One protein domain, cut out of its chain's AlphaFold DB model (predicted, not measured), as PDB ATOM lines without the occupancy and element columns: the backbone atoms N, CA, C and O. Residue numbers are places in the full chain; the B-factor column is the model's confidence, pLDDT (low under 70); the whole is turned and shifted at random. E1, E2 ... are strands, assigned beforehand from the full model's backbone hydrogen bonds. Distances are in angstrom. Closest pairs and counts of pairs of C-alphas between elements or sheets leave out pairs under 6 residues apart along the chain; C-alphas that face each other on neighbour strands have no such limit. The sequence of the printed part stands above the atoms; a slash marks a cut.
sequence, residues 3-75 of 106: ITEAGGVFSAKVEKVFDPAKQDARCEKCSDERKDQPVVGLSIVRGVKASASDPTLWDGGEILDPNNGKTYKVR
ATOM      1  N   ILE A   3      27.373  15.913 -42.366       97.06
ATOM      2  CA  ILE A   3      27.278  15.310 -43.702       97.06
ATOM      3  C   ILE A   3      25.879  15.591 -44.258       97.06
ATOM      4  O   ILE A   3      24.893  15.479 -43.533       97.06
ATOM      5  N   THR A   4      25.801  15.964 -45.530       97.69
ATOM      6  CA  THR A   4      24.550  16.207 -46.259       97.69
ATOM      7  C   THR A   4      24.571  15.466 -47.584       97.69
ATOM      8  O   THR A   4      25.635  15.307 -48.186       97.69
ATOM      9  N   GLU A   5      23.400  15.059 -48.049       97.56
ATOM     10  CA  GLU A   5      23.203  14.364 -49.317       97.56
ATOM     11  C   GLU A   5      22.223  15.153 -50.191       97.56
ATOM     12  O   GLU A   5      21.271  15.747 -49.681       97.56
ATOM     13  N   ALA A   6      22.505  15.205 -51.492       98.00
ATOM     14  CA  ALA A   6      21.595  15.716 -52.507       98.00
ATOM     15  C   ALA A   6      21.794  14.946 -53.822       98.00
ATOM     16  O   ALA A   6      22.878  14.981 -54.412       98.00
ATOM     17  N   GLY A   7      20.754  14.255 -54.293       96.94
ATOM     18  CA  GLY A   7      20.778  13.533 -55.571       96.94
ATOM     19  C   GLY A   7      21.820  12.407 -55.637       96.94
ATOM     20  O   GLY A   7      22.455  12.208 -56.671       96.94
ATOM     21  N   GLY A   8      22.051  11.707 -54.529       96.81
ATOM     22  CA  GLY A   8      23.058  10.656 -54.371       96.81
ATOM     23  C   GLY A   8      24.484  11.172 -54.162       96.81
ATOM     24  O   GLY A   8      25.424  10.373 -54.147       96.81
ATOM     25  N   VAL A   9      24.668  12.488 -54.019       98.25
ATOM     26  CA  VAL A   9      25.978  13.119 -53.824       98.25
ATOM     27  C   VAL A   9      26.112  13.625 -52.398       98.25
ATOM     28  O   VAL A   9      25.338  14.459 -51.931       98.25
ATOM     29  N   PHE A  10      27.140  13.143 -51.717       98.31
ATOM     30  CA  PHE A  10      27.463  13.463 -50.341       98.31
ATOM     31  C   PHE A  10      28.519  14.566 -50.271       98.31
ATOM     32  O   PHE A  10      29.504  14.591 -51.018       98.31
ATOM     33  N   SER A  11      28.316  15.478 -49.328       98.31
ATOM     34  CA  SER A  11      29.265  16.522 -48.940       98.31
ATOM     35  C   SER A  11      29.322  16.623 -47.418       98.31
ATOM     36  O   SER A  11      28.396  16.193 -46.731       98.31
ATOM     37  N   ALA A  12      30.395  17.191 -46.871       98.00
ATOM     38  CA  ALA A  12      30.505  17.419 -45.433       98.00
ATOM     39  C   ALA A  12      31.105  18.786 -45.120       98.00
ATOM     40  O   ALA A  12      32.096  19.202 -45.727       98.00
ATOM     41  N   LYS A  13      30.529  19.444 -44.112       97.75
ATOM     42  CA  LYS A  13      31.025  20.706 -43.565       97.75
ATOM     43  C   LYS A  13      31.520  20.562 -42.132       97.75
ATOM     44  O   LYS A  13      31.011  19.744 -41.354       97.75
ATOM     45  N   VAL A  14      32.494  21.388 -41.768       97.50
ATOM     46  CA  VAL A  14      32.919  21.531 -40.374       97.50
ATOM     47  C   VAL A  14      31.800  22.221 -39.609       97.50
ATOM     48  O   VAL A  14      31.416  23.339 -39.918       97.50
ATOM     49  N   GLU A  15      31.242  21.539 -38.620       95.81
ATOM     50  CA  GLU A  15      30.146  22.083 -37.813       95.81
ATOM     51  C   GLU A  15      30.651  22.777 -36.553       95.81
ATOM     52  O   GLU A  15      30.117  23.800 -36.144       95.81
ATOM     53  N   LYS A  16      31.705  22.223 -35.955       93.75
ATOM     54  CA  LYS A  16      32.322  22.731 -34.739       93.75
ATOM     55  C   LYS A  16      33.784  22.315 -34.704       93.75
ATOM     56  O   LYS A  16      34.124  21.209 -35.132       93.75
ATOM     57  N   VAL A  17      34.624  23.192 -34.172       94.19
ATOM     58  CA  VAL A  17      36.003  22.896 -33.783       94.19
ATOM     59  C   VAL A  17      36.029  22.831 -32.258       94.19
ATOM     60  O   VAL A  17      35.401  23.653 -31.601       94.19
ATOM     61  N   PHE A  18      36.687  21.828 -31.679       91.19
ATOM     62  CA  PHE A  18      36.740  21.675 -30.217       91.19
ATOM     63  C   PHE A  18      37.921  22.404 -29.577       91.19
ATOM     64  O   PHE A  18      37.877  22.701 -28.390       91.19
ATOM     65  N   ASP A  19      38.952  22.709 -30.362       93.25
ATOM     66  CA  ASP A  19      40.076  23.523 -29.916       93.25
ATOM     67  C   ASP A  19      39.614  24.988 -29.754       93.25
ATOM     68  O   ASP A  19      39.223  25.617 -30.748       93.25
ATOM     69  N   PRO A  20      39.607  25.547 -28.529       91.94
ATOM     70  CA  PRO A  20      39.156  26.915 -28.291       91.94
ATOM     71  C   PRO A  20      40.054  27.953 -28.975       91.94
ATOM     72  O   PRO A  20      39.566  29.012 -29.355       91.94
ATOM     73  N   ALA A  21      41.331  27.643 -29.219       94.44
ATOM     74  CA  ALA A  21      42.242  28.544 -29.923       94.44
ATOM     75  C   ALA A  21      41.964  28.620 -31.436       94.44
ATOM     76  O   ALA A  21      42.555  29.439 -32.135       94.44
ATOM     77  N   LYS A  22      41.080  27.758 -31.961       93.00
ATOM     78  CA  LYS A  22      40.800  27.630 -33.398       93.00
ATOM     79  C   LYS A  22      39.342  27.894 -33.772       93.00
ATOM     80  O   LYS A  22      38.939  27.531 -34.875       93.00
ATOM     81  N   GLN A  23      38.551  28.512 -32.889       92.75
ATOM     82  CA  GLN A  23      37.142  28.821 -33.183       92.75
ATOM     83  C   GLN A  23      36.995  29.735 -34.410       92.75
ATOM     84  O   GLN A  23      36.161  29.462 -35.268       92.75
ATOM     85  N   ASP A  24      37.875  30.732 -34.540       94.62
ATOM     86  CA  ASP A  24      37.859  31.714 -35.635       94.62
ATOM     87  C   ASP A  24      38.880  31.403 -36.742       94.62
ATOM     88  O   ASP A  24      39.209  32.259 -37.566       94.62
ATOM     89  N   ALA A  25      39.412  30.175 -36.768       96.50
ATOM     90  CA  ALA A  25      40.390  29.776 -37.771       96.50
ATOM     91  C   ALA A  25      39.814  29.943 -39.186       96.50
ATOM     92  O   ALA A  25      38.659  29.602 -39.447       96.50
ATOM     93  N   ARG A  26      40.644  30.420 -40.116       97.88
ATOM     94  CA  ARG A  26      40.316  30.563 -41.540       97.88
ATOM     95  C   ARG A  26      41.189  29.646 -42.387       97.88
ATOM     96  O   ARG A  26      42.316  29.335 -42.002       97.88
ATOM     97  N   CYS A  27      40.700  29.213 -43.550       97.81
ATOM     98  CA  CYS A  27      41.529  28.443 -44.480       97.81
ATOM     99  C   CYS A  27      42.450  29.351 -45.312       97.81
ATOM    100  O   CYS A  27      42.251  29.553 -46.509       97.81
ATOM    101  N   GLU A  28      43.485  29.897 -44.682       98.06
ATOM    102  CA  GLU A  28      44.418  30.838 -45.324       98.06
ATOM    103  C   GLU A  28      45.197  30.210 -46.490       98.06
ATOM    104  O   GLU A  28      45.540  30.877 -47.467       98.06
ATOM    105  N   LYS A  29      45.468  28.903 -46.392       97.88
ATOM    106  CA  LYS A  29      46.271  28.148 -47.364       97.88
ATOM    107  C   LYS A  29      45.456  27.544 -48.506       97.88
ATOM    108  O   LYS A  29      46.050  27.006 -49.435       97.88
ATOM    109  N   CYS A  30      44.126  27.579 -48.425       97.56
ATOM    110  CA  CYS A  30      43.272  27.128 -49.518       97.56
ATOM    111  C   CYS A  30      43.524  27.985 -50.767       97.56
ATOM    112  O   CYS A  30      43.840  29.166 -50.650       97.56
ATOM    113  N   SER A  31      43.366  27.400 -51.952       96.00
ATOM    114  CA  SER A  31      43.605  28.080 -53.235       96.00
ATOM    115  C   SER A  31      42.351  28.263 -54.094       96.00
ATOM    116  O   SER A  31      42.453  28.794 -55.195       96.00
ATOM    117  N   ASP A  32      41.195  27.790 -53.632       95.38
ATOM    118  CA  ASP A  32      39.910  27.889 -54.333       95.38
ATOM    119  C   ASP A  32      38.948  28.836 -53.593       95.38
ATOM    120  O   ASP A  32      39.372  29.643 -52.764       95.38
ATOM    121  N   GLU A  33      37.643  28.759 -53.863       96.81
ATOM    122  CA  GLU A  33      36.636  29.621 -53.232       96.81
ATOM    123  C   GLU A  33      36.517  29.438 -51.707       96.81
ATOM    124  O   GLU A  33      35.835  30.209 -51.032       96.81
ATOM    125  N   ARG A  34      37.205  28.440 -51.142       97.56
ATOM    126  CA  ARG A  34      37.340  28.229 -49.697       97.56
ATOM    127  C   ARG A  34      38.480  29.045 -49.085       97.56
ATOM    128  O   ARG A  34      38.611  29.053 -47.861       97.56
ATOM    129  N   LYS A  35      39.300  29.727 -49.895       98.19
ATOM    130  CA  LYS A  35      40.376  30.597 -49.414       98.19
ATOM    131  C   LYS A  35      39.841  31.693 -48.503       98.19
ATOM    132  O   LYS A  35      38.852  32.357 -48.802       98.19
ATOM    133  N   ASP A  36      40.520  31.836 -47.369       98.00
ATOM    134  CA  ASP A  36      40.234  32.794 -46.306       98.00
ATOM    135  C   ASP A  36      38.824  32.653 -45.704       98.00
ATOM    136  O   ASP A  36      38.438  33.456 -44.866       98.00
ATOM    137  N   GLN A  37      38.055  31.614 -46.042       98.19
ATOM    138  CA  GLN A  37      36.756  31.371 -45.420       98.19
ATOM    139  C   GLN A  37      36.929  30.823 -43.993       98.19
ATOM    140  O   GLN A  37      37.903  30.101 -43.731       98.19
ATOM    141  N   PRO A  38      35.998  31.125 -43.064       98.06
ATOM    142  CA  PRO A  38      35.969  30.496 -41.747       98.06
ATOM    143  C   PRO A  38      35.971  28.971 -41.864       98.06
ATOM    144  O   PRO A  38      35.234  28.405 -42.670       98.06
ATOM    145  N   VAL A  39      36.798  28.302 -41.059       98.00
ATOM    146  CA  VAL A  39      36.877  26.837 -41.029       98.00
ATOM    147  C   VAL A  39      35.562  26.263 -40.527       98.00
ATOM    148  O   VAL A  39      35.063  25.311 -41.118       98.00
ATOM    149  N   VAL A  40      34.962  26.846 -39.486       97.56
ATOM    150  CA  VAL A  40      33.593  26.508 -39.078       97.56
ATOM    151  C   VAL A  40      32.625  26.920 -40.189       97.56
ATOM    152  O   VAL A  40      32.615  28.060 -40.637       97.56
ATOM    153  N   GLY A  41      31.809  25.974 -40.647       97.38
ATOM    154  CA  GLY A  41      30.914  26.119 -41.794       97.38
ATOM    155  C   GLY A  41      31.531  25.695 -43.130       97.38
ATOM    156  O   GLY A  41      30.783  25.452 -44.080       97.38
ATOM    157  N   LEU A  42      32.855  25.526 -43.211       97.94
ATOM    158  CA  LEU A  42      33.540  25.210 -44.461       97.94
ATOM    159  C   LEU A  42      33.188  23.810 -44.966       97.94
ATOM    160  O   LEU A  42      33.327  22.823 -44.240       97.94
ATOM    161  N   SER A  43      32.784  23.715 -46.235       97.62
ATOM    162  CA  SER A  43      32.592  22.436 -46.927       97.62
ATOM    163  C   SER A  43      33.948  21.844 -47.319       97.62
ATOM    164  O   SER A  43      34.585  22.286 -48.281       97.62
ATOM    165  N   ILE A  44      34.405  20.859 -46.547       97.94
ATOM    166  CA  ILE A  44      35.713  20.220 -46.734       97.94
ATOM    167  C   ILE A  44      35.624  18.895 -47.484       97.94
ATOM    168  O   ILE A  44      36.621  18.494 -48.059       97.94
ATOM    169  N   VAL A  45      34.462  18.236 -47.527       98.50
ATOM    170  CA  VAL A  45      34.237  17.030 -48.343       98.50
ATOM    171  C   VAL A  45      33.217  17.344 -49.420       98.50
ATOM    172  O   VAL A  45      32.163  17.903 -49.107       98.50
ATOM    173  N   ARG A  46      33.498  16.944 -50.664       98.06
ATOM    174  CA  ARG A  46      32.628  17.206 -51.816       98.06
ATOM    175  C   ARG A  46      32.613  16.049 -52.803       98.06
ATOM    176  O   ARG A  46      33.614  15.358 -52.974       98.06
ATOM    177  N   GLY A  47      31.482  15.886 -53.489       98.12
ATOM    178  CA  GLY A  47      31.364  15.017 -54.664       98.12
ATOM    179  C   GLY A  47      31.412  13.516 -54.378       98.12
ATOM    180  O   GLY A  47      31.595  12.735 -55.306       98.12
ATOM    181  N   VAL A  48      31.265  13.101 -53.119       98.50
ATOM    182  CA  VAL A  48      31.336  11.688 -52.734       98.50
ATOM    183  C   VAL A  48      30.051  10.979 -53.150       98.50
ATOM    184  O   VAL A  48      28.963  11.508 -52.950       98.50
ATOM    185  N   LYS A  49      30.152   9.780 -53.716       98.50
ATOM    186  CA  LYS A  49      29.003   8.966 -54.139       98.50
ATOM    187  C   LYS A  49      29.174   7.533 -53.657       98.50
ATOM    188  O   LYS A  49      30.280   7.142 -53.292       98.50
ATOM    189  N   ALA A  50      28.095   6.753 -53.658       98.00
ATOM    190  CA  ALA A  50      28.204   5.308 -53.466       98.00
ATOM    191  C   ALA A  50      29.152   4.724 -54.524       98.00
ATOM    192  O   ALA A  50      29.069   5.087 -55.702       98.00
ATOM    193  N   SER A  51      30.075   3.868 -54.099       97.56
ATOM    194  CA  SER A  51      31.061   3.289 -55.002       97.56
ATOM    195  C   SER A  51      30.384   2.295 -55.940       97.56
ATOM    196  O   SER A  51      29.585   1.458 -55.524       97.56
ATOM    197  N   ALA A  52      30.720   2.376 -57.226       95.56
ATOM    198  CA  ALA A  52      30.193   1.460 -58.235       95.56
ATOM    199  C   ALA A  52      30.841   0.065 -58.172       95.56
ATOM    200  O   ALA A  52      30.295  -0.887 -58.724       95.56
ATOM    201  N   SER A  53      32.013  -0.057 -57.539       95.62
ATOM    202  CA  SER A  53      32.788  -1.303 -57.479       95.62
ATOM    203  C   SER A  53      32.719  -2.014 -56.131       95.62
ATOM    204  O   SER A  53      33.009  -3.205 -56.068       95.62
ATOM    205  N   ASP A  54      32.335  -1.313 -55.063       96.62
ATOM    206  CA  ASP A  54      32.202  -1.886 -53.725       96.62
ATOM    207  C   ASP A  54      30.987  -1.273 -53.006       96.62
ATOM    208  O   ASP A  54      31.033  -0.108 -52.604       96.62
ATOM    209  N   PRO A  55      29.908  -2.042 -52.780       96.38
ATOM    210  CA  PRO A  55      28.688  -1.525 -52.163       96.38
ATOM    211  C   PRO A  55      28.868  -1.106 -50.695       96.38
ATOM    212  O   PRO A  55      27.963  -0.515 -50.110       96.38
ATOM    213  N   THR A  56      30.012  -1.408 -50.074       96.50
ATOM    214  CA  THR A  56      30.333  -0.998 -48.701       96.50
ATOM    215  C   THR A  56      31.055   0.349 -48.627       96.50
ATOM    216  O   THR A  56      31.324   0.841 -47.528       96.50
ATOM    217  N   LEU A  57      31.383   0.948 -49.777       97.50
ATOM    218  CA  LEU A  57      32.206   2.146 -49.878       97.50
ATOM    219  C   LEU A  57      31.477   3.308 -50.546       97.50
ATOM    220  O   LEU A  57      30.622   3.148 -51.412       97.50
ATOM    221  N   TRP A  58      31.919   4.503 -50.175       98.31
ATOM    222  CA  TRP A  58      31.607   5.750 -50.850       98.31
ATOM    223  C   TRP A  58      32.916   6.402 -51.291       98.31
ATOM    224  O   TRP A  58      33.846   6.525 -50.494       98.31
ATOM    225  N   ASP A  59      33.028   6.794 -52.552       97.69
ATOM    226  CA  ASP A  59      34.253   7.354 -53.126       97.69
ATOM    227  C   ASP A  59      33.957   8.326 -54.285       97.69
ATOM    228  O   ASP A  59      32.889   8.940 -54.338       97.69
ATOM    229  N   GLY A  60      34.952   8.580 -55.139       96.19
ATOM    230  CA  GLY A  60      34.853   9.483 -56.293       96.19
ATOM    231  C   GLY A  60      34.962  10.975 -55.964       96.19
ATOM    232  O   GLY A  60      35.208  11.772 -56.866       96.19
ATOM    233  N   GLY A  61      34.831  11.346 -54.690       97.31
ATOM    234  CA  GLY A  61      34.934  12.722 -54.222       97.31
ATOM    235  C   GLY A  61      36.316  13.114 -53.702       97.31
ATOM    236  O   GLY A  61      37.309  12.383 -53.805       97.31
ATOM    237  N   GLU A  62      36.345  14.272 -53.057       97.81
ATOM    238  CA  GLU A  62      37.548  14.875 -52.498       97.81
ATOM    239  C   GLU A  62      37.356  15.376 -51.063       97.81
ATOM    240  O   GLU A  62      36.237  15.655 -50.622       97.81
ATOM    241  N   ILE A  63      38.471  15.495 -50.340       98.06
ATOM    242  CA  ILE A  63      38.563  16.112 -49.021       98.06
ATOM    243  C   ILE A  63      39.688  17.150 -48.983       98.06
ATOM    244  O   ILE A  63      40.824  16.863 -49.353       98.06
ATOM    245  N   LEU A  64      39.373  18.348 -48.508       97.75
ATOM    246  CA  LEU A  64      40.304  19.435 -48.230       97.75
ATOM    247  C   LEU A  64      40.795  19.351 -46.779       97.75
ATOM    248  O   LEU A  64      39.984  19.262 -45.855       97.75
ATOM    249  N   ASP A  65      42.106  19.460 -46.565       96.31
ATOM    250  CA  ASP A  65      42.678  19.739 -45.245       96.31
ATOM    251  C   ASP A  65      42.895  21.256 -45.076       96.31
ATOM    252  O   ASP A  65      43.836  21.813 -45.652       96.31
ATOM    253  N   PRO A  66      42.077  21.952 -44.262       95.94
ATOM    254  CA  PRO A  66      42.196  23.397 -44.102       95.94
ATOM    255  C   PRO A  66      43.505  23.838 -43.425       95.94
ATOM    256  O   PRO A  66      43.890  24.997 -43.544       95.94
ATOM    257  N   ASN A  67      44.232  22.937 -42.747       93.69
ATOM    258  CA  ASN A  67      45.496  23.279 -42.079       93.69
ATOM    259  C   ASN A  67      46.666  23.448 -43.061       93.69
ATOM    260  O   ASN A  67      47.670  24.101 -42.745       93.69
ATOM    261  N   ASN A  68      46.572  22.820 -44.235       95.44
ATOM    262  CA  ASN A  68      47.610  22.867 -45.262       95.44
ATOM    263  C   ASN A  68      47.099  23.314 -46.641       95.44
ATOM    264  O   ASN A  68      47.924  23.523 -47.527       95.44
ATOM    265  N   GLY A  69      45.784  23.492 -46.805       96.50
ATOM    266  CA  GLY A  69      45.154  23.969 -48.034       96.50
ATOM    267  C   GLY A  69      45.094  22.943 -49.164       96.50
ATOM    268  O   GLY A  69      44.714  23.295 -50.275       96.50
ATOM    269  N   LYS A  70      45.492  21.689 -48.917       95.94
ATOM    270  CA  LYS A  70      45.572  20.650 -49.945       95.94
ATOM    271  C   LYS A  70      44.303  19.819 -50.000       95.94
ATOM    272  O   LYS A  70      43.726  19.457 -48.974       95.94
ATOM    273  N   THR A  71      43.951  19.447 -51.220       96.56
ATOM    274  CA  THR A  71      42.826  18.571 -51.524       96.56
ATOM    275  C   THR A  71      43.322  17.175 -51.887       96.56
ATOM    276  O   THR A  71      44.325  17.007 -52.583       96.56
ATOM    277  N   TYR A  72      42.615  16.164 -51.398       96.69
ATOM    278  CA  TYR A  72      42.937  14.749 -51.536       96.69
ATOM    279  C   TYR A  72      41.727  13.997 -52.072       96.69
ATOM    280  O   TYR A  72      40.592  14.380 -51.797       96.69
ATOM    281  N   LYS A  73      41.946  12.869 -52.755       97.50
ATOM    282  CA  LYS A  73      40.843  11.933 -53.014       97.50
ATOM    283  C   LYS A  73      40.347  11.385 -51.685       97.50
ATOM    284  O   LYS A  73      41.161  11.124 -50.795       97.50
ATOM    285  N   VAL A  74      39.037  11.194 -51.561       98.12
ATOM    286  CA  VAL A  74      38.438  10.652 -50.341       98.12
ATOM    287  C   VAL A  74      37.668   9.371 -50.620       98.12
ATOM    288  O   VAL A  74      36.972   9.237 -51.625       98.12
ATOM    289  N   ARG A  75      37.794   8.430 -49.691       97.19
ATOM    290  CA  ARG A  75      36.941   7.251 -49.580       97.19
ATOM    291  C   ARG A  75      36.375   7.190 -48.171       97.19
ATOM    292  O   ARG A  75      37.089   7.471 -47.207       97.19
TER     293      ARG A  75
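What this domain is: This is residues 3 to 75 of the 106 residues of the protein "DUF2147 domain-containing protein" of Sphaerotilus natans subsp. natans DSM 6575 (UniProt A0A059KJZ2). A single twisted sheet of five strands, E1 to E5, forms the body, and a long loop, residues 14 to 42, spreads across one end of it, reaching from the end of E2 to the turn between E4 and E5. At the opposite end of the sheet the turn between E3 and E4, residues 51 to 57, extends beyond the strands, and this turn and the loop together make the longest axis. The strands follow each other as a meander, E1 E2 E3 E4 E5, each strand the antiparallel neighbour of the one before, and the sheet has the same order. The printed part has 73 residues with no named helix and five named strands; its class is all strand, although only 31 of the 73 residues are in named elements. The whole is elongated, with spans of 41 by 22 by 19 A, and only just compact, close to loose, with a radius of gyration of the C-alphas of 13.3 A.

How they stand to each other: E1, residues 3 to 6, is an edge strand and forms a hairpin with E2, residues 9 to 13. Their directions stand at 147 degrees, antiparallel; N 4 and O 11 are within hydrogen-bond range at 2.9 A, as are N 11 and O 4 at 2.9 A. E2 forms a hairpin with E3, residues 43 to 50, at 155 degrees, despite the long link between them. Here the C-alphas of Lys 13 and Ser 43, which face each other, are 4.1 A apart, and N 10 and O 48 are within hydrogen-bond range at 2.7 A. E3 and E4, residues 58 to 65, form a hairpin at 169 degrees. N 49 and O 59 are 2.9 A apart and N 64 and O 44 2.8 A, both within hydrogen-bond range. Both strands bend: E3 by 53 degrees at residue 47 and E4 by 74 degrees at residue 61, and the C-alphas of Gly 47 and Gly 61 face each other at 4.3 A. E4 forms a hairpin with E5, residues 70 to 75, the other edge strand, at 153 degrees; N 63 and O 72 are within hydrogen-bond range at 2.8 A. From edge to edge the strands' lines turn by 75 degrees, and the way across the sheet turns by 25 degrees. E1 is apart from E4 and E5, and E2 is apart from E5.

Where its parts are: E1 begins at C-alpha 3, at (27.278, 15.310, -43.702), and ends at residue 6. E2 runs from residue 9 to residue 13. E3, residues 43 to 50, is 18.9 A from first to last C-alpha, beginning at C-alpha 43, at (32.592, 22.436, -46.927). E4, residues 58 to 65, is 18.7 A long. E5, residues 70 to 75, is 15.9 A long and ends at C-alpha 75, at (36.941, 7.251, -49.580).

The domain as a whole: The two C-alphas farthest apart are those of Ala 21, in the long loop, and Ser 53, in the turn between E3 and E4, at 41.7 A. The first and last printed C-alphas, those of Ile 3 and Arg 75, are 13.9 A apart. The links E1 to E2 and E4 to E5 are tight, E3 to E4 is short, and E2 to E3 is long, with 29 residues. The printed part has no cut. The mean pLDDT of the printed part is 96.8, and no printed residue is under 70.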